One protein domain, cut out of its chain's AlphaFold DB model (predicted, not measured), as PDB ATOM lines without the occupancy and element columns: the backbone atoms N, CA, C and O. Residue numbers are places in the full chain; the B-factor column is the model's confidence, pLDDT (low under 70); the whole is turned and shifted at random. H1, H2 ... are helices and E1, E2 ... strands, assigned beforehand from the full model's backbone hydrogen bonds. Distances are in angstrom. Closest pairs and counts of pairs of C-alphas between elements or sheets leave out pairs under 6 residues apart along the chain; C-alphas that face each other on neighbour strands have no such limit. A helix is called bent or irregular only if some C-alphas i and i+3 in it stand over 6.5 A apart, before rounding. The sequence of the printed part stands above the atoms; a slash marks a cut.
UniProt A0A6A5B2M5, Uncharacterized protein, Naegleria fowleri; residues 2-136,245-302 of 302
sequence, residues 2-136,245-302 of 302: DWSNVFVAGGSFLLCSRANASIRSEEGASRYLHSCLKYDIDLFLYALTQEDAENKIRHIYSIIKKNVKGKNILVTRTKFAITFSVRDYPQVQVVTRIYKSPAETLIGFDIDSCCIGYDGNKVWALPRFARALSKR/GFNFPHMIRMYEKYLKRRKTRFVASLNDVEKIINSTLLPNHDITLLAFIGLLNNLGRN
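Overview. This is residues 2 to 136 and 245 to 302 of the 302 residues of an uncharacterized protein of Naegleria fowleri (UniProt A0A6A5B2M5). One strongly twisted sheet of eight strands runs through the domain, with helices over both faces: the long helix H3 covers E2 and E5 on one face, while on the other H4 packs where the sheet curls round it, near E6 and E1, and H6 lies along the E8 edge. A helical hairpin, H1 and H2, lies off the sheet apart from the first residues of H1; H5 is near E6 at one end, and H7 and H8 are at the E8 end. The printed part has 193 residues with eight named helices and eight named strands, in the order E1 H1 H2 E2 H3 E3 E4 E5 H4 E6 E7 H5 H6 E8 H7 H8; the sheet, E7 E6 E1 E2 E5 E4 E3 E8, is mixed, and the class is mixed, helices and strands. The whole is compact, with a radius of gyration of the C-alphas of 18.5 A and spans of 61 by 41 by 33 A.

Along the chain. The strands are E1, residues 6 to 9, with C-alpha 6 at (183.826, 184.105, 222.406); E2, 41 to 46, 16.3 A long; E3, 73 to 77, 13.1 A; E4, 81 to 86, 16.0 A; E5, 92 to 99, 18.0 A; E6, 116 to 118; E7, 123 to 125; and E8, 266 to 269. E5 bends by 69 degrees at residue 96. H3, residues 50 to 67, is the longest helix, 26.0 A from C-alpha 50 at (181.124, 195.268, 214.807). The others are H1, 13 to 22, 15.1 A; H2, 26 to 36, 15.0 A; H4, 102 to 107; H5, 127 to 135, 12.2 A; H6, 248 to 260, 18.2 A; H7, 273 to 278; and H8, 287 to 297, 14.9 A, ending with C-alpha 297 at (187.733, 202.001, 208.697). H1 is irregular, but only just: C-alphas 17 and 20 are 6.9 A apart.

Arrangement. E2 and E5 are parallel, with N 43 and O 93 2.7 A apart, within hydrogen-bond range. E3, E4 and E5 form a meander, each strand the antiparallel neighbour of the one before; N 82 and O 94 are 2.9 A apart, and N 83 and O 76 2.8 A. The edge strand E8 is antiparallel to E3, with N 75 and O 268 at 2.9 A. Toward the other edge, E1 is antiparallel to E2, with N 7 and O 44 at 2.8 A, and E6 to E1, with N 118 and O 8 at 2.8 A. E6 and the edge strand E7 form a hairpin, with N 124 and O 117 at 2.8 A. E2, H3, E3 and E5, H4, E6 are split strand-helix-strand units, two strands running the same way with other strands between them; both crossovers are right-handed. Three layers, helices on both faces of the sheet, have H3 and H8 on one face and H4 and H6 on the other. H3, at a height over the sheet of 8.5 A, runs along the strands, at 15 degrees to E5 on the local plane; its closest C-alphas to E5 are those of Ile 57 and Val 94, 7.6 A. H6 runs along the strands at a height over the sheet of 9.6 A, over E8 and, only just, over E3, on which 3 of its C-alphas fall; the C-alphas of Glu 256 and Val 267 are its closest to E8, 7.0 A. The sheet curls round H4; its closest C-alphas to E6 are those of Leu 106 and Ile 116, 6.6 A. H8 is on the sheet, its closest C-alphas to E8 those of Ala 291 and Phe 266, 7.7 A. H7, not on the sheet, is close to but not clearly touching H8, with C-alphas 276 and 289 closest at 6.2 A. H1 only grazes the sheet, with residues 13 to 15, and touches H2 in a hairpin, opposite ways at a shallow tilt of 20 degrees, with C-alphas 22 and 28 closest at 5.6 A. H2 is not on the sheet, and H5 only just not, with 4 pairs of C-alphas within 10 A. In H2 to H8 every O i to N i+4 pair is within hydrogen-bond range; in H1 2 of 6 are, beside 5 of 7 O i to N i+3 pairs.

Size, cuts and confidence. The C-alphas farthest apart, those of Lys 135 and Pro 283, are 62.3 A apart. Residues 137 to 244 are not printed, and C-alphas 136 and 245 are 36.6 A apart across this cut. Of the links that are printed whole, none is long. The mean pLDDT of the printed part is 74.7; 77 residues are under 70, among them 15 to 26 and 245 to 302.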
ATOM      1  N   ASP A   2     188.163 186.846 229.355       91.06
ATOM      2  CA  ASP A   2     186.704 186.978 229.342       91.06
ATOM      3  C   ASP A   2     186.150 186.207 228.136       91.06
ATOM      4  O   ASP A   2     186.439 186.544 226.986       91.06
ATOM      5  N   TRP A   3     185.403 185.140 228.416       93.38
ATOM      6  CA  TRP A   3     184.827 184.249 227.408       93.38
ATOM      7  C   TRP A   3     183.473 184.724 226.881       93.38
ATOM      8  O   TRP A   3     182.942 184.137 225.940       93.38
ATOM      9  N   SER A   4     182.922 185.803 227.442       95.00
ATOM     10  CA  SER A   4     181.660 186.371 226.975       95.00
ATOM     11  C   SER A   4     181.760 186.681 225.482       95.00
ATOM     12  O   SER A   4     182.677 187.397 225.056       95.00
ATOM     13  N   ASN A   5     180.830 186.124 224.700       96.31
ATOM     14  CA  ASN A   5     180.746 186.280 223.245       96.31
ATOM     15  C   ASN A   5     181.929 185.703 222.446       96.31
ATOM     16  O   ASN A   5     182.099 186.034 221.270       96.31
ATOM     17  N   VAL A   6     182.730 184.826 223.060       96.88
ATOM     18  CA  VAL A   6     183.826 184.105 222.406       96.88
ATOM     19  C   VAL A   6     183.570 182.606 222.472       96.88
ATOM     20  O   VAL A   6     183.186 182.064 223.503       96.88
ATOM     21  N   PHE A   7     183.796 181.923 221.359       96.31
ATOM     22  CA  PHE A   7     183.635 180.483 221.248       96.31
ATOM     23  C   PHE A   7     184.862 179.889 220.565       96.31
ATOM     24  O   PHE A   7     185.199 180.294 219.457       96.31
ATOM     25  N   VAL A   8     185.550 178.948 221.211       94.75
ATOM     26  CA  VAL A   8     186.634 178.198 220.560       94.75
ATOM     27  C   VAL A   8     186.048 176.943 219.932       94.75
ATOM     28  O   VAL A   8     185.296 176.226 220.588       94.75
ATOM     29  N   ALA A   9     186.355 176.667 218.667       93.56
ATOM     30  CA  ALA A   9     185.798 175.511 217.969       93.56
ATOM     31  C   ALA A   9     186.757 174.957 216.913       93.56
ATOM     32  O   ALA A   9     187.824 175.513 216.665       93.56
ATOM     33  N   GLY A  10     186.372 173.848 216.285       88.38
ATOM     34  CA  GLY A  10     187.097 173.292 215.149       88.38
ATOM     35  C   GLY A  10     188.181 172.285 215.532       88.38
ATOM     36  O   GLY A  10     188.032 171.481 216.454       88.38
ATOM     37  N   GLY A  11     189.274 172.281 214.768       82.62
ATOM     38  CA  GLY A  11     190.302 171.238 214.840       82.62
ATOM     39  C   GLY A  11     191.155 171.249 216.103       82.62
ATOM     40  O   GLY A  11     191.812 170.249 216.395       82.62
ATOM     41  N   SER A  12     191.142 172.357 216.845       79.38
ATOM     42  CA  SER A  12     191.896 172.546 218.087       79.38
ATOM     43  C   SER A  12     191.510 171.536 219.173       79.38
ATOM     44  O   SER A  12     192.358 171.144 219.969       79.38
ATOM     45  N   PHE A  13     190.282 171.002 219.158       81.31
ATOM     46  CA  PHE A  13     189.852 169.946 220.086       81.31
ATOM     47  C   PHE A  13     190.721 168.677 220.010       81.31
ATOM     48  O   PHE A  13     190.917 167.976 221.009       81.31
ATOM     49  N   LEU A  14     191.292 168.383 218.836       73.56
ATOM     50  CA  LEU A  14     192.174 167.230 218.662       73.56
ATOM     51  C   LEU A  14     193.439 167.320 219.516       73.56
ATOM     52  O   LEU A  14     193.998 166.278 219.848       73.56
ATOM     53  N   LEU A  15     193.838 168.527 219.922       68.75
ATOM     54  CA  LEU A  15     194.873 168.723 220.930       68.75
ATOM     55  C   LEU A  15     194.424 168.089 222.245       68.75
ATOM     56  O   LEU A  15     194.962 167.068 222.666       68.75
ATOM     57  N   CYS A  16     193.356 168.624 222.836       68.69
ATOM     58  CA  CYS A  16     192.874 168.229 224.156       68.69
ATOM     59  C   CYS A  16     192.579 166.726 224.261       68.69
ATOM     60  O   CYS A  16     192.897 166.110 225.274       68.69
ATOM     61  N   SER A  17     192.041 166.111 223.202       66.00
ATOM     62  CA  SER A  17     191.780 164.661 223.191       66.00
ATOM     63  C   SER A  17     193.046 163.787 223.255       66.00
ATOM     64  O   SER A  17     192.975 162.649 223.713       66.00
ATOM     65  N   ARG A  18     194.213 164.301 222.833       64.88
ATOM     66  CA  ARG A  18     195.501 163.577 222.834       64.88
ATOM     67  C   ARG A  18     196.356 163.849 224.075       64.88
ATOM     68  O   ARG A  18     197.253 163.051 224.358       64.88
ATOM     69  N   ALA A  19     196.062 164.913 224.828       59.44
ATOM     70  CA  ALA A  19     196.806 165.317 226.026       59.44
ATOM     71  C   ALA A  19     196.931 164.181 227.053       59.44
ATOM     72  O   ALA A  19     198.020 163.873 227.532       59.44
ATOM     73  N   ASN A  20     195.826 163.486 227.328       53.91
ATOM     74  CA  ASN A  20     195.784 162.461 228.373       53.91
ATOM     75  C   ASN A  20     196.563 161.179 228.004       53.91
ATOM     76  O   ASN A  20     196.977 160.419 228.872       53.91
ATOM     77  N   ALA A  21     196.793 160.937 226.706       51.91
ATOM     78  CA  ALA A  21     197.536 159.772 226.226       51.91
ATOM     79  C   ALA A  21     199.063 159.975 226.237       51.91
ATOM     80  O   ALA A  21     199.805 159.000 226.145       51.91
ATOM     81  N   SER A  22     199.536 161.224 226.317       52.06
ATOM     82  CA  SER A  22     200.940 161.589 226.066       52.06
ATOM     83  C   SER A  22     201.651 162.260 227.249       52.06
ATOM     84  O   SER A  22     202.881 162.241 227.304       52.06
ATOM     85  N   ILE A  23     200.913 162.770 228.239       59.09
ATOM     86  CA  ILE A  23     201.475 163.415 229.434       59.09
ATOM     87  C   ILE A  23     201.591 162.380 230.566       59.09
ATOM     88  O   ILE A  23     200.733 162.281 231.436       59.09
ATOM     89  N   ARG A  24     202.648 161.559 230.521       61.09
ATOM     90  CA  ARG A  24     203.058 160.676 231.638       61.09
ATOM     91  C   ARG A  24     204.439 161.024 232.212       61.09
ATOM     92  O   ARG A  24     204.785 160.522 233.272       61.09
ATOM     93  N   SER A  25     205.204 161.874 231.522       69.81
ATOM     94  CA  SER A  25     206.512 162.398 231.942       69.81
ATOM     95  C   SER A  25     206.702 163.831 231.432       69.81
ATOM     96  O   SER A  25     205.959 164.273 230.547       69.81
ATOM     97  N   GLU A  26     207.702 164.549 231.950       69.69
ATOM     98  CA  GLU A  26     208.050 165.904 231.494       69.69
ATOM     99  C   GLU A  26     208.469 165.927 230.013       69.69
ATOM    100  O   GLU A  26     208.045 166.802 229.257       69.69
ATOM    101  N   GLU A  27     209.199 164.914 229.537       72.62
ATOM    102  CA  GLU A  27     209.564 164.769 228.120       72.62
ATOM    103  C   GLU A  27     208.344 164.444 227.251       72.62
ATOM    104  O   GLU A  27     208.257 164.859 226.094       72.62
ATOM    105  N   GLY A  28     207.385 163.682 227.788       68.44
ATOM    106  CA  GLY A  28     206.091 163.444 227.151       68.44
ATOM    107  C   GLY A  28     205.289 164.737 227.003       68.44
ATOM    108  O   GLY A  28     204.782 165.022 225.917       68.44
ATOM    109  N   ALA A  29     205.256 165.561 228.053       65.81
ATOM    110  CA  ALA A  29     204.608 166.868 228.042       65.81
ATOM    111  C   ALA A  29     205.274 167.831 227.051       65.81
ATOM    112  O   ALA A  29     204.579 168.462 226.259       65.81
ATOM    113  N   SER A  30     206.608 167.898 227.031       67.56
ATOM    114  CA  SER A  30     207.366 168.743 226.103       67.56
ATOM    115  C   SER A  30     207.129 168.346 224.641       67.56
ATOM    116  O   SER A  30     206.764 169.184 223.813       67.56
ATOM    117  N   ARG A  31     207.208 167.046 224.319       71.50
ATOM    118  CA  ARG A  31     206.891 166.538 222.971       71.50
ATOM    119  C   ARG A  31     205.440 166.795 222.583       71.50
ATOM    120  O   ARG A  31     205.167 167.175 221.444       71.50
ATOM    121  N   TYR A  32     204.511 166.610 223.518       70.31
ATOM    122  CA  TYR A  32     203.104 166.908 223.296       70.31
ATOM    123  C   TYR A  32     202.897 168.399 222.999       70.31
ATOM    124  O   TYR A  32     202.300 168.724 221.973       70.31
ATOM    125  N   LEU A  33     203.462 169.303 223.801       68.25
ATOM    126  CA  LEU A  33     203.405 170.752 223.581       68.25
ATOM    127  C   LEU A  33     204.015 171.153 222.233       68.25
ATOM    128  O   LEU A  33     203.392 171.908 221.489       68.25
ATOM    129  N   HIS A  34     205.165 170.588 221.858       72.06
ATOM    130  CA  HIS A  34     205.767 170.827 220.545       72.06
ATOM    131  C   HIS A  34     204.861 170.338 219.403       72.06
ATOM    132  O   HIS A  34     204.693 171.014 218.387       72.06
ATOM    133  N   SER A  35     204.202 169.188 219.577       70.25
ATOM    134  CA  SER A  35     203.219 168.687 218.609       70.25
ATOM    135  C   SER A  35     201.976 169.581 218.508       70.25
ATOM    136  O   SER A  35     201.389 169.681 217.427       70.25
ATOM    137  N   CYS A  36     201.609 170.273 219.595       67.88
ATOM    138  CA  CYS A  36     200.479 171.199 219.626       67.88
ATOM    139  C   CYS A  36     200.713 172.438 218.759       67.88
ATOM    140  O   CYS A  36     199.750 173.013 218.264       67.88
ATOM    141  N   LEU A  37     201.972 172.815 218.514       69.50
ATOM    142  CA  LEU A  37     202.317 173.964 217.671       69.50
ATOM    143  C   LEU A  37     201.880 173.797 216.206       69.50
ATOM    144  O   LEU A  37     201.793 174.782 215.482       69.50
ATOM    145  N   LYS A  38     201.585 172.563 215.772       68.94
ATOM    146  CA  LYS A  38     201.060 172.256 214.429       68.94
ATOM    147  C   LYS A  38     199.563 172.560 214.275       68.94
ATOM    148  O   LYS A  38     198.993 172.296 213.214       68.94
ATOM    149  N   TYR A  39     198.901 172.995 215.343       74.62
ATOM    150  CA  TYR A  39     197.466 173.225 215.370       74.62
ATOM    151  C   TYR A  39     197.175 174.689 215.663       74.62
ATOM    152  O   TYR A  39     197.793 175.303 216.531       74.62
ATOM    153  N   ASP A  40     196.173 175.199 214.963       81.38
ATOM    154  CA  ASP A  40     195.632 176.531 215.172       81.38
ATOM    155  C   ASP A  40     194.483 176.471 216.187       81.38
ATOM    156  O   ASP A  40     193.757 175.473 216.277       81.38
ATOM    157  N   ILE A  41     194.332 177.538 216.969       88.50
ATOM    158  CA  ILE A  41     193.220 177.748 217.894       88.50
ATOM    159  C   ILE A  41     192.264 178.750 217.256       88.50
ATOM    160  O   ILE A  41     192.527 179.953 217.268       88.50
ATOM    161  N   ASP A  42     191.150 178.247 216.730       92.25
ATOM    162  CA  ASP A  42     190.127 179.065 216.078       92.25
ATOM    163  C   ASP A  42     189.129 179.622 217.105       92.25
ATOM    164  O   ASP A  42     188.403 178.881 217.774       92.25
ATOM    165  N   LEU A  43     189.086 180.945 217.212       95.25
ATOM    166  CA  LEU A  43     188.154 181.723 218.014       95.25
ATOM    167  C   LEU A  43     187.086 182.343 217.114       95.25
ATOM    168  O   LEU A  43     187.377 183.022 216.127       95.25
ATOM    169  N   PHE A  44     185.836 182.159 217.509       96.19
ATOM    170  CA  PHE A  44     184.652 182.676 216.846       96.19
ATOM    171  C   PHE A  44     183.973 183.688 217.760       96.19
ATOM    172  O   PHE A  44     183.760 183.426 218.945       96.19
ATOM    173  N   LEU A  45     183.630 184.846 217.203       96.62
ATOM    174  CA  LEU A  45     182.877 185.878 217.908       96.62
ATOM    175  C   LEU A  45     181.395 185.749 217.569       96.62
ATOM    176  O   LEU A  45     181.042 185.516 216.409       96.62
ATOM    177  N   TYR A  46     180.526 185.907 218.567       97.00
ATOM    178  CA  TYR A  46     179.084 185.783 218.361       97.00
ATOM    179  C   TYR A  46     178.264 186.808 219.143       97.00
ATOM    180  O   TYR A  46     178.646 187.212 220.234       97.00
ATOM    181  N   ALA A  47     177.103 187.185 218.603       97.00
ATOM    182  CA  ALA A  47     176.160 188.125 219.213       97.00
ATOM    183  C   ALA A  47     176.814 189.456 219.642       97.00
ATOM    184  O   ALA A  47     176.519 189.980 220.711       97.00
ATOM    185  N   LEU A  48     177.721 189.974 218.810       93.75
ATOM    186  CA  LEU A  48     178.386 191.262 219.003       93.75
ATOM    187  C   LEU A  48     178.026 192.218 217.871       93.75
ATOM    188  O   LEU A  48     177.777 191.792 216.741       93.75
ATOM    189  N   THR A  49     178.059 193.514 218.163       92.12
ATOM    190  CA  THR A  49     178.178 194.520 217.111       92.12
ATOM    191  C   THR A  49     179.589 194.481 216.520       92.12
ATOM    192  O   THR A  49     180.502 193.856 217.066       92.12
ATOM    193  N   GLN A  50     179.792 195.154 215.392       87.19
ATOM    194  CA  GLN A  50     181.124 195.268 214.807       87.19
ATOM    195  C   GLN A  50     182.107 195.979 215.755       87.19
ATOM    196  O   GLN A  50     183.231 195.513 215.931       87.19
ATOM    197  N   GLU A  51     181.670 197.060 216.403       86.19
ATOM    198  CA  GLU A  51     182.483 197.818 217.360       86.19
ATOM    199  C   GLU A  51     182.866 196.957 218.574       86.19
ATOM    200  O   GLU A  51     184.035 196.898 218.969       86.19
ATOM    201  N   ASP A  52     181.912 196.200 219.119       89.62
ATOM    202  CA  ASP A  52     182.184 195.294 220.236       89.62
ATOM    203  C   ASP A  52     183.117 194.148 219.835       89.62
ATOM    204  O   ASP A  52     183.979 193.741 220.619       89.62
ATOM    205  N   ALA A  53     182.985 193.632 218.610       88.12
ATOM    206  CA  ALA A  53     183.880 192.610 218.080       88.12
ATOM    207  C   ALA A  53     185.323 193.130 217.978       88.12
ATOM    208  O   ALA A  53     186.259 192.431 218.372       88.12
ATOM    209  N   GLU A  54     185.516 194.372 217.531       86.25
ATOM    210  CA  GLU A  54     186.828 195.024 217.526       86.25
ATOM    211  C   GLU A  54     187.402 195.168 218.936       86.25
ATOM    212  O   GLU A  54     188.561 194.815 219.180       86.25
ATOM    213  N   ASN A  55     186.590 195.627 219.889       86.94
ATOM    214  CA  ASN A  55     186.986 195.725 221.293       86.94
ATOM    215  C   ASN A  55     187.357 194.355 221.875       86.94
ATOM    216  O   ASN A  55     188.358 194.227 222.586       86.94
ATOM    217  N   LYS A  56     186.623 193.299 221.506       90.06
ATOM    218  CA  LYS A  56     186.929 191.926 221.915       90.06
ATOM    219  C   LYS A  56     188.243 191.428 221.310       90.06
ATOM    220  O   LYS A  56     189.032 190.811 222.022       90.06
ATOM    221  N   ILE A  57     188.543 191.750 220.051       89.38
ATOM    222  CA  ILE A  57     189.841 191.438 219.423       89.38
ATOM    223  C   ILE A  57     190.988 192.156 220.152       89.38
ATOM    224  O   ILE A  57     192.011 191.531 220.441       89.38
ATOM    225  N   ARG A  58     190.817 193.437 220.518       86.12
ATOM    226  CA  ARG A  58     191.801 194.190 221.325       86.12
ATOM    227  C   ARG A  58     192.023 193.537 222.695       86.12
ATOM    228  O   ARG A  58     193.163 193.419 223.139       86.12
ATOM    229  N   HIS A  59     190.953 193.063 223.334       88.69
ATOM    230  CA  HIS A  59     191.028 192.320 224.594       88.69
ATOM    231  C   HIS A  59     191.774 190.981 224.449       88.69
ATOM    232  O   HIS A  59     192.639 190.662 225.261       88.69
ATOM    233  N   ILE A  60     191.494 190.208 223.393       91.00
ATOM    234  CA  ILE A  60     192.213 188.960 223.093       91.00
ATOM    235  C   ILE A  60     193.708 189.241 222.920       91.00
ATOM    236  O   ILE A  60     194.545 188.569 223.525       91.00
ATOM    237  N   TYR A  61     194.052 190.274 222.152       88.69
ATOM    238  CA  TYR A  61     195.437 190.682 221.962       88.69
ATOM    239  C   TYR A  61     196.129 191.058 223.281       88.69
ATOM    240  O   TYR A  61     197.235 190.581 223.539       88.69
ATOM    241  N   SER A  62     195.493 191.865 224.138       87.88
ATOM    242  CA  SER A  62     196.098 192.282 225.411       87.88
ATOM    243  C   SER A  62     196.371 191.091 226.336       87.88
ATOM    244  O   SER A  62     197.413 191.042 226.995       87.88
ATOM    245  N   ILE A  63     195.498 190.079 226.318       91.38
ATOM    246  CA  ILE A  63     195.715 188.812 227.021       91.38
ATOM    247  C   ILE A  63     196.909 188.062 226.437       91.38
ATOM    248  O   ILE A  63     197.777 187.638 227.201       91.38
ATOM    249  N   ILE A  64     196.977 187.882 225.114       89.38
ATOM    250  CA  ILE A  64     198.106 187.190 224.473       89.38
ATOM    251  C   ILE A  64     199.409 187.896 224.852       89.38
ATOM    252  O   ILE A  64     200.322 187.259 225.374       89.38
ATOM    253  N   LYS A  65     199.460 189.224 224.705       86.62
ATOM    254  CA  LYS A  65     200.621 190.043 225.062       86.62
ATOM    255  C   LYS A  65     201.067 189.857 226.506       86.62
ATOM    256  O   LYS A  65     202.250 189.625 226.753       86.62
ATOM    257  N   LYS A  66     200.128 189.908 227.451       89.31
ATOM    258  CA  LYS A  66     200.416 189.694 228.873       89.31
ATOM    259  C   LYS A  66     201.040 188.317 229.133       89.31
ATOM    260  O   LYS A  66     201.914 188.199 229.986       89.31
ATOM    261  N   ASN A  67     200.616 187.288 228.399       88.56
ATOM    262  CA  ASN A  67     201.060 185.911 228.621       88.56
ATOM    263  C   ASN A  67     202.385 185.556 227.928       88.56
ATOM    264  O   ASN A  67     203.093 184.668 228.398       88.56
ATOM    265  N   VAL A  68     202.765 186.249 226.851       85.62
ATOM    266  CA  VAL A  68     203.951 185.881 226.051       85.62
ATOM    267  C   VAL A  68     205.258 186.553 226.498       85.62
ATOM    268  O   VAL A  68     206.260 186.458 225.794       85.62
ATOM    269  N   LYS A  69     205.277 187.189 227.680       80.19
ATOM    270  CA  LYS A  69     206.482 187.673 228.398       80.19
ATOM    271  C   LYS A  69     207.493 188.442 227.523       80.19
ATOM    272  O   LYS A  69     208.694 188.204 227.602       80.19
ATOM    273  N   GLY A  70     207.013 189.349 226.673       74.00
ATOM    274  CA  GLY A  70     207.872 190.200 225.834       74.00
ATOM    275  C   GLY A  70     208.348 189.570 224.520       74.00
ATOM    276  O   GLY A  70     209.093 190.211 223.782       74.00
ATOM    277  N   LYS A  71     207.903 188.351 224.176       81.00
ATOM    278  CA  LYS A  71     208.116 187.801 222.828       81.00
ATOM    279  C   LYS A  71     207.379 188.643 221.781       81.00
ATOM    280  O   LYS A  71     206.275 189.131 222.020       81.00
ATOM    281  N   ASN A  72     207.974 188.760 220.593       78.81
ATOM    282  CA  ASN A  72     207.350 189.449 219.466       78.81
ATOM    283  C   ASN A  72     206.074 188.716 219.020       78.81
ATOM    284  O   ASN A  72     206.088 187.498 218.829       78.81
ATOM    285  N   ILE A  73     205.003 189.480 218.800       81.62
ATOM    286  CA  ILE A  73     203.733 188.986 218.262       81.62
ATOM    287  C   ILE A  73     203.611 189.458 216.818       81.62
ATOM    288  O   ILE A  73     203.590 190.663 216.545       81.62
ATOM    289  N   LEU A  74     203.508 188.503 215.900       80.31
ATOM    290  CA  LEU A  74     203.184 188.757 214.504       80.31
ATOM    291  C   LEU A  74     201.672 188.673 214.318       80.31
ATOM    292  O   LEU A  74     201.065 187.657 214.655       80.31
ATOM    293  N   VAL A  75     201.075 189.718 213.749       81.31
ATOM    294  CA  VAL A  75     199.644 189.755 213.453       81.31
ATOM    295  C   VAL A  75     199.403 189.850 211.964       81.31
ATOM    296  O   VAL A  75     199.912 190.732 211.275       81.31
ATOM    297  N   THR A  76     198.604 188.908 211.474       78.25
ATOM    298  CA  THR A  76     198.267 188.778 210.057       78.25
ATOM    299  C   THR A  76     196.764 188.855 209.892       78.25
ATOM    300  O   THR A  76     196.036 188.118 210.549       78.25
ATOM    301  N   ARG A  77     196.281 189.719 208.994       76.75
ATOM    302  CA  ARG A  77     194.850 189.835 208.692       76.75
ATOM    303  C   ARG A  77     194.578 189.460 207.244       76.75
ATOM    304  O   ARG A  77     195.019 190.119 206.298       76.75
ATOM    305  N   THR A  78     193.788 188.406 207.073       77.25
ATOM    306  CA  THR A  78     193.247 187.978 205.779       77.25
ATOM    307  C   THR A  78     191.802 188.431 205.629       77.25
ATOM    308  O   THR A  78     191.304 189.228 206.422       77.25
ATOM    309  N   LYS A  79     191.118 187.976 204.574       77.56
ATOM    310  CA  LYS A  79     189.680 188.209 204.407       77.56
ATOM    311  C   LYS A  79     188.861 187.561 205.535       77.56
ATOM    312  O   LYS A  79     187.870 188.155 205.945       77.56
ATOM    313  N   PHE A  80     189.284 186.394 206.021       80.81
ATOM    314  CA  PHE A  80     188.465 185.521 206.869       80.81
ATOM    315  C   PHE A  80     188.952 185.406 208.318       80.81
ATOM    316  O   PHE A  80     188.179 184.989 209.175       80.81
ATOM    317  N   ALA A  81     190.201 185.781 208.607       85.50
ATOM    318  CA  ALA A  81     190.761 185.659 209.950       85.50
ATOM    319  C   ALA A  81     191.812 186.729 210.273       85.50
ATOM    320  O   ALA A  81     192.496 187.253 209.383       85.50
ATOM    321  N   ILE A  82     191.948 187.004 211.570       87.44
ATOM    322  CA  ILE A  82     193.077 187.698 212.193       87.44
ATOM    323  C   ILE A  82     193.870 186.658 212.983       87.44
ATOM    324  O   ILE A  82     193.349 186.075 213.928       87.44
ATOM    325  N   THR A  83     195.125 186.442 212.614       86.69
ATOM    326  CA  THR A  83     195.992 185.429 213.218       86.69
ATOM    327  C   THR A  83     197.070 186.093 214.060       86.69
ATOM    328  O   THR A  83     197.820 186.932 213.556       86.69
ATOM    329  N   PHE A  84     197.163 185.686 215.324       87.75
ATOM    330  CA  PHE A  84     198.228 186.030 216.256       87.75
ATOM    331  C   PHE A  84     199.240 184.883 216.308       87.75
ATOM    332  O   PHE A  84     198.930 183.783 216.769       87.75
ATOM    333  N   SER A  85     200.459 185.157 215.850       84.44
ATOM    334  CA  SER A  85     201.558 184.195 215.782       84.44
ATOM    335  C   SER A  85     202.671 184.602 216.736       84.44
ATOM    336  O   SER A  85     203.187 185.720 216.664       84.44
ATOM    337  N   VAL A  86     203.052 183.685 217.627       83.38
ATOM    338  CA  VAL A  86     204.098 183.907 218.631       83.38
ATOM    339  C   VAL A  86     205.042 182.718 218.673       83.38
ATOM    340  O   VAL A  86     204.637 181.569 218.509       83.38
ATOM    341  N   ARG A  87     206.324 182.997 218.915       77.44
ATOM    342  CA  ARG A  87     207.359 181.974 219.030       77.44
ATOM    343  C   ARG A  87     207.079 180.954 220.129       77.44
ATOM    344  O   ARG A  87     206.952 181.339 221.290       77.44
ATOM    345  N   ASP A  88     207.070 179.676 219.743       76.62
ATOM    346  CA  ASP A  88     206.839 178.498 220.595       76.62
ATOM    347  C   ASP A  88     205.418 178.391 221.171       76.62
ATOM    348  O   ASP A  88     205.210 177.713 222.173       76.62
ATOM    349  N   TYR A  89     204.436 179.053 220.550       81.44
ATOM    350  CA  TYR A  89     203.026 178.942 220.929       81.44
ATOM    351  C   TYR A  89     202.157 178.561 219.723       81.44
ATOM    352  O   TYR A  89     202.483 178.951 218.596       81.44
ATOM    353  N   PRO A  90     201.047 177.823 219.934       81.50
ATOM    354  CA  PRO A  90     200.038 177.616 218.900       81.50
ATOM    355  C   PRO A  90     199.518 178.954 218.375       81.50
ATOM    356  O   PRO A  90     199.387 179.919 219.133       81.50
ATOM    357  N   GLN A  91     199.206 179.013 217.082       85.44
ATOM    358  CA  GLN A  91     198.605 180.212 216.509       85.44
ATOM    359  C   GLN A  91     197.187 180.389 217.050       85.44
ATOM    360  O   GLN A  91     196.423 179.428 217.139       85.44
ATOM    361  N   VAL A  92     196.824 181.626 217.380       90.38
ATOM    362  CA  VAL A  92     195.448 181.977 217.748       90.38
ATOM    363  C   VAL A  92     194.825 182.716 216.577       90.38
ATOM    364  O   VAL A  92     195.315 183.774 216.186       90.38
ATOM    365  N   GLN A  93     193.756 182.171 216.010       91.00
ATOM    366  CA  GLN A  93     193.045 182.748 214.874       91.00
ATOM    367  C   GLN A  93     191.676 183.243 215.324       91.00
ATOM    368  O   GLN A  93     190.895 182.481 215.871       91.00
ATOM    369  N   VAL A  94     191.360 184.513 215.093       93.31
ATOM    370  CA  VAL A  94     190.013 185.058 215.290       93.31
ATOM    371  C   VAL A  94     189.331 185.153 213.934       93.31
ATOM    372  O   VAL A  94     189.778 185.903 213.063       93.31
ATOM    373  N   VAL A  95     188.248 184.402 213.752       91.19
ATOM    374  CA  VAL A  95     187.437 184.435 212.532       91.19
ATOM    375  C   VAL A  95     186.713 185.777 212.440       91.19
ATOM    376  O   VAL A  95     186.064 186.209 213.389       91.19
ATOM    377  N   THR A  96     186.822 186.455 211.294       87.62
ATOM    378  CA  THR A  96     186.293 187.822 211.115       87.62
ATOM    379  C   THR A  96     184.776 187.869 210.961       87.62
ATOM    380  O   THR A  96     184.173 188.920 211.161       87.62
ATOM    381  N   ARG A  97     184.141 186.746 210.605       90.19
ATOM    382  CA  ARG A  97     182.680 186.637 210.579       90.19
ATOM    383  C   ARG A  97     182.140 186.650 212.008       90.19
ATOM    384  O   ARG A  97     182.513 185.803 212.814       90.19
ATOM    385  N   ILE A  98     181.197 187.551 212.269       93.00
ATOM    386  CA  ILE A  98     180.414 187.572 213.504       93.00
ATOM    387  C   ILE A  98     179.220 186.630 213.335       93.00
ATOM    388  O   ILE A  98     178.454 186.749 212.377       93.00
ATOM    389  N   TYR A  99     179.077 185.678 214.250       96.25
ATOM    390  CA  TYR A  99     177.979 184.712 214.263       96.25
ATOM    391  C   TYR A  99     176.846 185.193 215.178       96.25
ATOM    392  O   TYR A  99     177.031 186.047 216.039       96.25
ATOM    393  N   LYS A 100     175.649 184.635 215.037       96.38
ATOM    394  CA  LYS A 100     174.511 184.905 215.925       96.38
ATOM    395  C   LYS A 100     174.624 184.131 217.234       96.38
ATOM    396  O   LYS A 100     174.172 184.608 218.266       96.38
ATOM    397  N   SER A 101     175.197 182.928 217.200       96.69
ATOM    398  CA  SER A 101     175.326 182.054 218.371       96.69
ATOM    399  C   SER A 101     176.402 180.977 218.169       96.69
ATOM    400  O   SER A 101     176.746 180.681 217.019       96.69
ATOM    401  N   PRO A 102     176.859 180.306 219.247       96.12
ATOM    402  CA  PRO A 102     177.725 179.128 219.138       96.12
ATOM    403  C   PRO A 102     177.128 178.011 218.265       96.12
ATOM    404  O   PRO A 102     177.853 177.306 217.565       96.12
ATOM    405  N   ALA A 103     175.798 177.864 218.254       95.88
ATOM    406  CA  ALA A 103     175.117 176.873 217.425       95.88
ATOM    407  C   ALA A 103     175.285 177.159 215.922       95.88
ATOM    408  O   ALA A 103     175.547 176.234 215.155       95.88
ATOM    409  N   GLU A 104     175.198 178.429 215.501       95.69
ATOM    410  CA  GLU A 104     175.444 178.812 214.102       95.69
ATOM    411  C   GLU A 104     176.882 178.479 213.689       95.69
ATOM    412  O   GLU A 104     177.100 177.933 212.606       95.69
ATOM    413  N   THR A 105     177.852 178.737 214.573       95.00
ATOM    414  CA  THR A 105     179.250 178.356 214.347       95.00
ATOM    415  C   THR A 105     179.386 176.850 214.126       95.00
ATOM    416  O   THR A 105     179.976 176.425 213.135       95.00
ATOM    417  N   LEU A 106     178.804 176.026 215.005       95.50
ATOM    418  CA  LEU A 106     178.924 174.567 214.917       95.50
ATOM    419  C   LEU A 106     178.266 173.978 213.661       95.50
ATOM    420  O   LEU A 106     178.809 173.052 213.052       95.50
ATOM    421  N   ILE A 107     177.099 174.496 213.273       94.25
ATOM    422  CA  ILE A 107     176.365 174.034 212.086       94.25
ATOM    423  C   ILE A 107     177.127 174.382 210.801       94.25
ATOM    424  O   ILE A 107     177.087 173.598 209.849       94.25
ATOM    425  N   GLY A 108     177.865 175.498 210.804       92.12
ATOM    426  CA  GLY A 108     178.662 175.979 209.676       92.12
ATOM    427  C   GLY A 108     179.902 175.146 209.336       92.12
ATOM    428  O   GLY A 108     180.489 175.362 208.279       92.12
ATOM    429  N   PHE A 109     180.308 174.193 210.183       93.69
ATOM    430  CA  PHE A 109     181.389 173.269 209.838       93.69
ATOM    431  C   PHE A 109     180.943 172.229 208.799       93.69
ATOM    432  O   PHE A 109     179.872 171.628 208.893       93.69
ATOM    433  N   ASP A 110     181.832 172.000 207.844       93.75
ATOM    434  CA  ASP A 110     181.795 170.999 206.775       93.75
ATOM    435  C   ASP A 110     182.322 169.626 207.242       93.75
ATOM    436  O   ASP A 110     181.802 168.583 206.860       93.75
ATOM    437  N   ILE A 111     183.343 169.617 208.104       94.81
ATOM    438  CA  ILE A 111     183.986 168.411 208.637       94.81
ATOM    439  C   ILE A 111     183.340 167.989 209.966       94.81
ATOM    440  O   ILE A 111     183.405 168.717 210.959       94.81
ATOM    441  N   ASP A 112     182.801 166.767 210.026       95.69
ATOM    442  CA  ASP A 112     182.136 166.215 211.218       95.69
ATOM    443  C   ASP A 112     182.990 166.306 212.496       95.69
ATOM    444  O   ASP A 112     182.521 166.771 213.535       95.69
ATOM    445  N   SER A 113     184.261 165.899 212.417       94.19
ATOM    446  CA  SER A 113     185.216 165.905 213.542       94.19
ATOM    447  C   SER A 113     185.599 167.303 214.046       94.19
ATOM    448  O   SER A 113     186.234 167.418 215.091       94.19
ATOM    449  N   CYS A 114     185.187 168.366 213.349       93.75
ATOM    450  CA  CYS A 114     185.366 169.761 213.768       93.75
ATOM    451  C   CYS A 114     184.140 170.334 214.487       93.75
ATOM    452  O   CYS A 114     184.200 171.451 214.989       93.75
ATOM    453  N   CYS A 115     183.019 169.606 214.522       95.38
ATOM    454  CA  CYS A 115     181.730 170.109 215.003       95.38
ATOM    455  C   CYS A 115     181.599 170.053 216.534       95.38
ATOM    456  O   CYS A 115     180.615 169.536 217.071       95.38
ATOM    457  N   ILE A 116     182.608 170.592 217.210       95.50
ATOM    458  CA  ILE A 116     182.746 170.709 218.657       95.50
ATOM    459  C   ILE A 116     183.319 172.084 219.004       95.50
ATOM    460  O   ILE A 116     184.092 172.655 218.232       95.50
ATOM    461  N   GLY A 117     182.962 172.608 220.171       94.94
ATOM    462  CA  GLY A 117     183.568 173.815 220.709       94.94
ATOM    463  C   GLY A 117     183.286 174.034 222.189       94.94
ATOM    464  O   GLY A 117     182.566 173.265 222.825       94.94
ATOM    465  N   TYR A 118     183.883 175.082 222.739       94.38
ATOM    466  CA  TYR A 118     183.832 175.451 224.149       94.38
ATOM    467  C   TYR A 118     183.569 176.952 224.287       94.38
ATOM    468  O   TYR A 118     184.173 177.764 223.585       94.38
ATOM    469  N   ASP A 119     182.657 177.319 225.183       94.12
ATOM    470  CA  ASP A 119     182.195 178.703 225.381       94.12
ATOM    471  C   ASP A 119     182.800 179.392 226.613       94.12
ATOM    472  O   ASP A 119     182.344 180.462 227.004       94.12
ATOM    473  N   GLY A 120     183.796 178.780 227.256       91.81
ATOM    474  CA  GLY A 120     184.334 179.261 228.531       91.81
ATOM    475  C   GLY A 120     183.728 178.603 229.767       91.81
ATOM    476  O   GLY A 120     184.311 178.739 230.840       91.81
ATOM    477  N   ASN A 121     182.626 177.866 229.619       93.19
ATOM    478  CA  ASN A 121     181.937 177.174 230.707       93.19
ATOM    479  C   ASN A 121     181.690 175.687 230.399       93.19
ATOM    480  O   ASN A 121     181.991 174.816 231.211       93.19
ATOM    481  N   LYS A 122     181.168 175.369 229.211       93.31
ATOM    482  CA  LYS A 122     180.812 174.004 228.806       93.31
ATOM    483  C   LYS A 122     181.200 173.696 227.366       93.31
ATOM    484  O   LYS A 122     181.398 174.571 226.524       93.31
ATOM    485  N   VAL A 123     181.304 172.398 227.097       93.50
ATOM    486  CA  VAL A 123     181.577 171.854 225.767       93.50
ATOM    487  C   VAL A 123     180.263 171.614 225.034       93.50
ATOM    488  O   VAL A 123     179.321 171.043 225.582       93.50
ATOM    489  N   TRP A 124     180.229 172.019 223.773       95.06
ATOM    490  CA  TRP A 124     179.110 171.853 222.861       95.06
ATOM    491  C   TRP A 124     179.554 171.020 221.669       95.06
ATOM    492  O   TRP A 124     180.629 171.251 221.120       95.06
ATOM    493  N   ALA A 125     178.725 170.077 221.235       95.94
ATOM    494  CA  ALA A 125     179.020 169.254 220.073       95.94
ATOM    495  C   ALA A 125     177.742 168.868 219.330       95.94
ATOM    496  O   ALA A 125     176.684 168.696 219.936       95.94
ATOM    497  N   LEU A 126     177.849 168.703 218.012       96.62
ATOM    498  CA  LEU A 126     176.752 168.176 217.199       96.62
ATOM    499  C   LEU A 126     176.749 166.637 217.195       96.62
ATOM    500  O   LEU A 126     177.814 166.024 217.303       96.62
ATOM    501  N   PRO A 127     175.601 165.974 216.957       96.88
ATOM    502  CA  PRO A 127     175.539 164.509 216.866       96.88
ATOM    503  C   PRO A 127     176.521 163.907 215.847       96.88
ATOM    504  O   PRO A 127     177.085 162.834 216.062       96.88
ATOM    505  N   ARG A 128     176.790 164.628 214.750       95.69
ATOM    506  CA  ARG A 128     177.774 164.224 213.736       95.69
ATOM    507  C   ARG A 128     179.211 164.188 214.259       95.69
ATOM    508  O   ARG A 128     179.961 163.294 213.880       95.69
ATOM    509  N   PHE A 129     179.564 165.077 215.190       95.81
ATOM    510  CA  PHE A 129     180.845 165.009 215.886       95.81
ATOM    511  C   PHE A 129     180.926 163.754 216.756       95.81
ATOM    512  O   PHE A 129     181.907 163.022 216.674       95.81
ATOM    513  N   ALA A 130     179.881 163.454 217.536       94.38
ATOM    514  CA  ALA A 130     179.855 162.261 218.386       94.38
ATOM    515  C   ALA A 130     180.028 160.968 217.567       94.38
ATOM    516  O   ALA A 130     180.792 160.077 217.952       94.38
ATOM    517  N   ARG A 131     179.386 160.893 216.391       96.12
ATOM    518  CA  ARG A 131     179.596 159.814 215.414       96.12
ATOM    519  C   ARG A 131     181.046 159.760 214.939       96.12
ATOM    520  O   ARG A 131     181.649 158.692 215.007       96.12
ATOM    521  N   ALA A 132     181.597 160.878 214.470       95.31
ATOM    522  CA  ALA A 132     182.959 160.924 213.944       95.31
ATOM    523  C   ALA A 132     184.004 160.549 214.999       95.31
ATOM    524  O   ALA A 132     184.935 159.802 214.704       95.31
ATOM    525  N   LEU A 133     183.820 161.002 216.240       92.19
ATOM    526  CA  LEU A 133     184.673 160.649 217.368       92.19
ATOM    527  C   LEU A 133     184.613 159.146 217.671       92.19
ATOM    528  O   LEU A 133     185.653 158.505 217.794       92.19
ATOM    529  N   SER A 134     183.405 158.580 217.738       92.38
ATOM    530  CA  SER A 134     183.196 157.170 218.102       92.38
ATOM    531  C   SER A 134     183.620 156.200 217.000       92.38
ATOM    532  O   SER A 134     184.146 155.128 217.278       92.38
ATOM    533  N   LYS A 135     183.363 156.550 215.735       94.62
ATOM    534  CA  LYS A 135     183.594 155.677 214.574       94.62
ATOM    535  C   LYS A 135     184.873 155.995 213.803       94.62
ATOM    536  O   LYS A 135     185.220 155.250 212.895       94.62
ATOM    537  N   ARG A 136     185.569 157.077 214.166       93.69
ATOM    538  CA  ARG A 136     186.847 157.505 213.578       93.69
ATOM    539  C   ARG A 136     186.785 157.762 212.071       93.69
ATOM    540  O   ARG A 136     187.734 157.467 211.351       93.69
ATOM    541  N   GLY A 245     214.098 180.183 212.393       56.59
ATOM    542  CA  GLY A 245     215.558 180.180 212.343       56.59
ATOM    543  C   GLY A 245     216.153 181.535 211.940       56.59
ATOM    544  O   GLY A 245     217.335 181.769 212.162       56.59
ATOM    545  N   PHE A 246     215.349 182.454 211.392       58.88
ATOM    546  CA  PHE A 246     215.812 183.779 210.985       58.88
ATOM    547  C   PHE A 246     215.609 184.825 212.085       58.88
ATOM    548  O   PHE A 246     214.702 184.732 212.921       58.88
ATOM    549  N   ASN A 247     216.447 185.865 212.069       64.50
ATOM    550  CA  ASN A 247     216.237 187.032 212.919       64.50
ATOM    551  C   ASN A 247     214.908 187.728 212.561       64.50
ATOM    552  O   ASN A 247     214.404 187.631 211.440       64.50
ATOM    553  N   PHE A 248     214.313 188.418 213.536       63.66
ATOM    554  CA  PHE A 248     212.959 188.959 213.399       63.66
ATOM    555  C   PHE A 248     212.773 189.893 212.181       63.66
ATOM    556  O   PHE A 248     211.811 189.684 211.442       63.66
ATOM    557  N   PRO A 249     213.690 190.838 211.874       65.06
ATOM    558  CA  PRO A 249     213.561 191.685 210.684       65.06
ATOM    559  C   PRO A 249     213.586 190.901 209.362       65.06
ATOM    560  O   PRO A 249     212.818 191.192 208.445       65.06
ATOM    561  N   HIS A 250     214.438 189.877 209.253       66.44
ATOM    562  CA  HIS A 250     214.504 189.039 208.055       66.44
ATOM    563  C   HIS A 250     213.254 188.170 207.903       66.44
ATOM    564  O   HIS A 250     212.726 188.049 206.797       66.44
ATOM    565  N   MET A 251     212.744 187.629 209.015       66.31
ATOM    566  CA  MET A 251     211.487 186.883 209.052       66.31
ATOM    567  C   MET A 251     210.328 187.735 208.525       66.31
ATOM    568  O   MET A 251     209.622 187.280 207.628       66.31
ATOM    569  N   ILE A 252     210.188 188.985 208.987       65.56
ATOM    570  CA  ILE A 252     209.154 189.911 208.497       65.56
ATOM    571  C   ILE A 252     209.281 190.123 206.986       65.56
ATOM    572  O   ILE A 252     208.303 189.939 206.266       65.56
ATOM    573  N   ARG A 253     210.486 190.402 206.473       68.50
ATOM    574  CA  ARG A 253     210.708 190.612 205.031       68.50
ATOM    575  C   ARG A 253     210.340 189.386 204.188       68.50
ATOM    576  O   ARG A 253     209.748 189.516 203.115       68.50
ATOM    577  N   MET A 254     210.699 188.187 204.650       66.19
ATOM    578  CA  MET A 254     210.326 186.938 203.978       66.19
ATOM    579  C   MET A 254     208.816 186.709 204.022       66.19
ATOM    580  O   MET A 254     208.220 186.333 203.011       66.19
ATOM    581  N   TYR A 255     208.196 186.977 205.168       65.19
ATOM    582  CA  TYR A 255     206.766 186.796 205.365       65.19
ATOM    583  C   TYR A 255     205.946 187.778 204.523       65.19
ATOM    584  O   TYR A 255     204.996 187.373 203.858       65.19
ATOM    585  N   GLU A 256     206.358 189.043 204.437       65.94
ATOM    586  CA  GLU A 256     205.765 190.036 203.538       65.94
ATOM    587  C   GLU A 256     205.843 189.602 202.071       65.94
ATOM    588  O   GLU A 256     204.856 189.702 201.338       65.94
ATOM    589  N   LYS A 257     206.997 189.078 201.631       68.38
ATOM    590  CA  LYS A 257     207.169 188.560 200.266       68.38
ATOM    591  C   LYS A 257     206.237 187.376 199.992       68.38
ATOM    592  O   LYS A 257     205.598 187.345 198.941       68.38
ATOM    593  N   TYR A 258     206.127 186.443 200.937       64.31
ATOM    594  CA  TYR A 258     205.209 185.307 200.850       64.31
ATOM    595  C   TYR A 258     203.739 185.758 200.791       64.31
ATOM    596  O   TYR A 258     202.955 185.270 199.977       64.31
ATOM    597  N   LEU A 259     203.354 186.737 201.612       60.84
ATOM    598  CA  LEU A 259     201.966 187.174 201.738       60.84
ATOM    599  C   LEU A 259     201.490 188.108 200.622       60.84
ATOM    600  O   LEU A 259     200.292 188.084 200.312       60.84
ATOM    601  N   LYS A 260     202.393 188.862 199.976       63.41
ATOM    602  CA  LYS A 260     202.093 189.640 198.757       63.41
ATOM    603  C   LYS A 260     201.537 188.754 197.639       63.41
ATOM    604  O   LYS A 260     200.587 189.151 196.971       63.41
ATOM    605  N   ARG A 261     202.038 187.520 197.507       61.16
ATOM    606  CA  ARG A 261     201.533 186.531 196.534       61.16
ATOM    607  C   ARG A 261     200.104 186.061 196.838       61.16
ATOM    608  O   ARG A 261     199.368 185.673 195.941       61.16
ATOM    609  N   ARG A 262     199.649 186.149 198.095       55.16
ATOM    610  CA  ARG A 262     198.351 185.601 198.544       55.16
ATOM    611  C   ARG A 262     197.210 186.614 198.677       55.16
ATOM    612  O   ARG A 262     196.145 186.268 199.189       55.16
ATOM    613  N   LYS A 263     197.382 187.849 198.181       58.53
ATOM    614  CA  LYS A 263     196.403 188.953 198.326       58.53
ATOM    615  C   LYS A 263     196.023 189.207 199.796       58.53
ATOM    616  O   LYS A 263     194.865 189.490 200.115       58.53
ATOM    617  N   THR A 264     196.989 189.056 200.699       55.81
ATOM    618  CA  THR A 264     196.810 189.364 202.123       55.81
ATOM    619  C   THR A 264     196.674 190.870 202.284       55.81
ATOM    620  O   THR A 264     197.409 191.620 201.646       55.81
ATOM    621  N   ARG A 265     195.716 191.324 203.100       55.88
ATOM    622  CA  ARG A 265     195.424 192.759 203.214       55.88
ATOM    623  C   ARG A 265     196.355 193.473 204.192       55.88
ATOM    624  O   ARG A 265     196.521 194.677 204.054       55.88
ATOM    625  N   PHE A 266     196.929 192.764 205.169       57.94
ATOM    626  CA  PHE A 266     197.733 193.397 206.214       57.94
ATOM    627  C   PHE A 266     198.629 192.410 206.982       57.94
ATOM    628  O   PHE A 266     198.204 191.294 207.300       57.94
ATOM    629  N   VAL A 267     199.845 192.859 207.306       58.81
ATOM    630  CA  VAL A 267     200.862 192.166 208.115       58.81
ATOM    631  C   VAL A 267     201.521 193.205 209.012       58.81
ATOM    632  O   VAL A 267     201.961 194.231 208.502       58.81
ATOM    633  N   ALA A 268     201.603 192.957 210.317       58.69
ATOM    634  CA  ALA A 268     202.334 193.836 211.224       58.69
ATOM    635  C   ALA A 268     202.969 193.087 212.398       58.69
ATOM    636  O   ALA A 268     202.424 192.116 212.925       58.69
ATOM    637  N   SER A 269     204.116 193.599 212.839       54.50
ATOM    638  CA  SER A 269     204.696 193.332 214.154       54.50
ATOM    639  C   SER A 269     204.051 194.284 215.165       54.50
ATOM    640  O   SER A 269     204.155 195.501 215.030       54.50
ATOM    641  N   LEU A 270     203.362 193.761 216.181       52.84
ATOM    642  CA  LEU A 270     202.641 194.607 217.147       52.84
ATOM    643  C   LEU A 270     203.552 195.240 218.223       52.84
ATOM    644  O   LEU A 270     203.094 196.116 218.956       52.84
ATOM    645  N   ASN A 271     204.840 194.879 218.285       53.03
ATOM    646  CA  ASN A 271     205.814 195.620 219.102       53.03
ATOM    647  C   ASN A 271     206.066 197.038 218.561       53.03
ATOM    648  O   ASN A 271     206.449 197.924 219.321       53.03
ATOM    649  N   ASP A 272     205.759 197.278 217.286       50.22
ATOM    650  CA  ASP A 272     205.814 198.603 216.667       50.22
ATOM    651  C   ASP A 272     204.491 199.371 216.824       50.22
ATOM    652  O   ASP A 272     204.454 200.596 216.750       50.22
ATOM    653  N   VAL A 273     203.390 198.676 217.120       45.62
ATOM    654  CA  VAL A 273     202.054 199.284 217.175       45.62
ATOM    655  C   VAL A 273     201.785 200.048 218.462       45.62
ATOM    656  O   VAL A 273     201.017 200.997 218.435       45.62
ATOM    657  N   GLU A 274     202.468 199.754 219.567       49.38
ATOM    658  CA  GLU A 274     202.436 200.648 220.735       49.38
ATOM    659  C   GLU A 274     203.171 201.962 220.494       49.38
ATOM    660  O   GLU A 274     202.711 202.989 220.979       49.38
ATOM    661  N   LYS A 275     204.258 201.968 219.706       46.81
ATOM    662  CA  LYS A 275     204.846 203.235 219.251       46.81
ATOM    663  C   LYS A 275     203.831 204.009 218.425       46.81
ATOM    664  O   LYS A 275     203.673 205.184 218.680       46.81
ATOM    665  N   ILE A 276     203.095 203.341 217.538       40.50
ATOM    666  CA  ILE A 276     202.087 203.944 216.650       40.50
ATOM    667  C   ILE A 276     200.836 204.438 217.407       40.50
ATOM    668  O   ILE A 276     200.317 205.505 217.100       40.50
ATOM    669  N   ILE A 277     200.351 203.686 218.402       42.66
ATOM    670  CA  ILE A 277     199.197 204.054 219.243       42.66
ATOM    671  C   ILE A 277     199.567 205.186 220.212       42.66
ATOM    672  O   ILE A 277     198.750 206.071 220.443       42.66
ATOM    673  N   ASN A 278     200.788 205.177 220.758       44.81
ATOM    674  CA  ASN A 278     201.263 206.217 221.674       44.81
ATOM    675  C   ASN A 278     201.862 207.437 220.944       44.81
ATOM    676  O   ASN A 278     202.044 208.481 221.566       44.81
ATOM    677  N   SER A 279     202.171 207.345 219.644       42.72
ATOM    678  CA  SER A 279     202.703 208.442 218.822       42.72
ATOM    679  C   SER A 279     201.605 209.289 218.185       42.72
ATOM    680  O   SER A 279     201.712 209.665 217.018       42.72
ATOM    681  N   THR A 280     200.584 209.682 218.943       35.25
ATOM    682  CA  THR A 280     199.573 210.688 218.555       35.25
ATOM    683  C   THR A 280     200.165 212.073 218.188       35.25
ATOM    684  O   THR A 280     199.432 213.049 218.081       35.25
ATOM    685  N   LEU A 281     201.486 212.181 218.000       37.06
ATOM    686  CA  LEU A 281     202.283 213.393 217.814       37.06
ATOM    687  C   LEU A 281     203.414 213.213 216.778       37.06
ATOM    688  O   LEU A 281     204.520 213.704 216.992       37.06
ATOM    689  N   LEU A 282     203.180 212.541 215.646       33.81
ATOM    690  CA  LEU A 282     204.086 212.690 214.497       33.81
ATOM    691  C   LEU A 282     203.343 213.158 213.240       33.81
ATOM    692  O   LEU A 282     202.299 212.591 212.908       33.81
ATOM    693  N   PRO A 283     203.847 214.203 212.548       32.31
ATOM    694  CA  PRO A 283     203.194 214.745 211.369       32.31
ATOM    695  C   PRO A 283     203.238 213.715 210.245       32.31
ATOM    696  O   PRO A 283     204.285 213.125 209.989       32.31
ATOM    697  N   ASN A 284     202.083 213.534 209.600       36.94
ATOM    698  CA  ASN A 284     201.882 213.080 208.224       36.94
ATOM    699  C   ASN A 284     203.142 212.514 207.560       36.94
ATOM    700  O   ASN A 284     203.906 213.311 207.042       36.94
ATOM    701  N   HIS A 285     203.343 211.190 207.589       34.88
ATOM    702  CA  HIS A 285     203.985 210.395 206.520       34.88
ATOM    703  C   HIS A 285     204.166 208.898 206.858       34.88
ATOM    704  O   HIS A 285     204.637 208.154 206.001       34.88
ATOM    705  N   ASP A 286     203.739 208.399 208.026       36.91
ATOM    706  CA  ASP A 286     203.927 206.977 208.354       36.91
ATOM    707  C   ASP A 286     202.768 206.077 207.880       36.91
ATOM    708  O   ASP A 286     201.667 206.042 208.442       36.91
ATOM    709  N   ILE A 287     203.054 205.305 206.828       39.81
ATOM    710  CA  ILE A 287     202.182 204.329 206.141       39.81
ATOM    711  C   ILE A 287     201.561 203.308 207.123       39.81
ATOM    712  O   ILE A 287     200.500 202.739 206.864       39.81
ATOM    713  N   THR A 288     202.179 203.119 208.287       38.62
ATOM    714  CA  THR A 288     201.811 202.152 209.328       38.62
ATOM    715  C   THR A 288     200.597 202.581 210.169       38.62
ATOM    716  O   THR A 288     199.763 201.737 210.506       38.62
ATOM    717  N   LEU A 289     200.429 203.883 210.453       35.47
ATOM    718  CA  LEU A 289     199.267 204.420 211.188       35.47
ATOM    719  C   LEU A 289     198.012 204.427 210.300       35.47
ATOM    720  O   LEU A 289     196.934 204.008 210.724       35.47
ATOM    721  N   LEU A 290     198.175 204.808 209.028       36.59
ATOM    722  CA  LEU A 290     197.118 204.737 208.014       36.59
ATOM    723  C   LEU A 290     196.654 203.296 207.762       36.59
ATOM    724  O   LEU A 290     195.487 203.081 207.451       36.59
ATOM    725  N   ALA A 291     197.528 202.301 207.942       43.72
ATOM    726  CA  ALA A 291     197.174 200.896 207.778       43.72
ATOM    727  C   ALA A 291     196.357 200.338 208.959       43.72
ATOM    728  O   ALA A 291     195.461 199.529 208.729       43.72
ATOM    729  N   PHE A 292     196.598 200.791 210.197       40.06
ATOM    730  CA  PHE A 292     195.786 200.401 211.360       40.06
ATOM    731  C   PHE A 292     194.466 201.184 211.432       40.06
ATOM    732  O   PHE A 292     193.414 200.593 211.650       40.06
ATOM    733  N   ILE A 293     194.465 202.486 211.137       41.25
ATOM    734  CA  ILE A 293     193.219 203.258 210.970       41.25
ATOM    735  C   ILE A 293     192.433 202.741 209.753       41.25
ATOM    736  O   ILE A 293     191.214 202.609 209.804       41.25
ATOM    737  N   GLY A 294     193.118 202.340 208.680       47.59
ATOM    738  CA  GLY A 294     192.532 201.657 207.526       47.59
ATOM    739  C   GLY A 294     192.023 200.243 207.830       47.59
ATOM    740  O   GLY A 294     191.078 199.800 207.179       47.59
ATOM    741  N   LEU A 295     192.595 199.546 208.821       46.19
ATOM    742  CA  LEU A 295     192.095 198.271 209.352       46.19
ATOM    743  C   LEU A 295     190.725 198.471 210.014       46.19
ATOM    744  O   LEU A 295     189.833 197.669 209.766       46.19
ATOM    745  N   LEU A 296     190.565 199.548 210.791       43.78
ATOM    746  CA  LEU A 296     189.326 199.895 211.500       43.78
ATOM    747  C   LEU A 296     188.265 200.477 210.551       43.78
ATOM    748  O   LEU A 296     187.125 200.026 210.528       43.78
ATOM    749  N   ASN A 297     188.656 201.382 209.654       40.22
ATOM    750  CA  ASN A 297     187.733 202.001 208.697       40.22
ATOM    751  C   ASN A 297     187.220 201.027 207.618       40.22
ATOM    752  O   ASN A 297     186.133 201.230 207.081       40.22
ATOM    753  N   ASN A 298     187.960 199.955 207.300       42.28
ATOM    754  CA  ASN A 298     187.497 198.895 206.387       42.28
ATOM    755  C   ASN A 298     186.695 197.781 207.073       42.28
ATOM    756  O   ASN A 298     186.213 196.889 206.377       42.28
ATOM    757  N   LEU A 299     186.562 197.781 208.401       42.06
ATOM    758  CA  LEU A 299     185.608 196.889 209.063       42.06
ATOM    759  C   LEU A 299     184.168 197.383 208.845       42.06
ATOM    760  O   LEU A 299     183.269 196.558 208.771       42.06
ATOM    761  N   GLY A 300     183.966 198.695 208.636       33.31
ATOM    762  CA  GLY A 300     182.657 199.324 208.395       33.31
ATOM    763  C   GLY A 300     182.213 199.438 206.931       33.31
ATOM    764  O   GLY A 300     181.238 200.133 206.650       33.31
ATOM    765  N   ARG A 301     182.914 198.814 205.976       33.31
ATOM    766  CA  ARG A 301     182.520 198.813 204.555       33.31
ATOM    767  C   ARG A 301     182.479 197.381 204.019       33.31
ATOM    768  O   ARG A 301     183.526 196.755 203.851       33.31
ATOM    769  N   ASN A 302     181.253 196.896 203.804       34.53
ATOM    770  CA  ASN A 302     180.930 195.654 203.094       34.53
ATOM    771  C   ASN A 302     181.412 195.698 201.641       34.53
ATOM    772  O   ASN A 302     181.247 196.766 201.011       34.53
TER     773      ASN A 302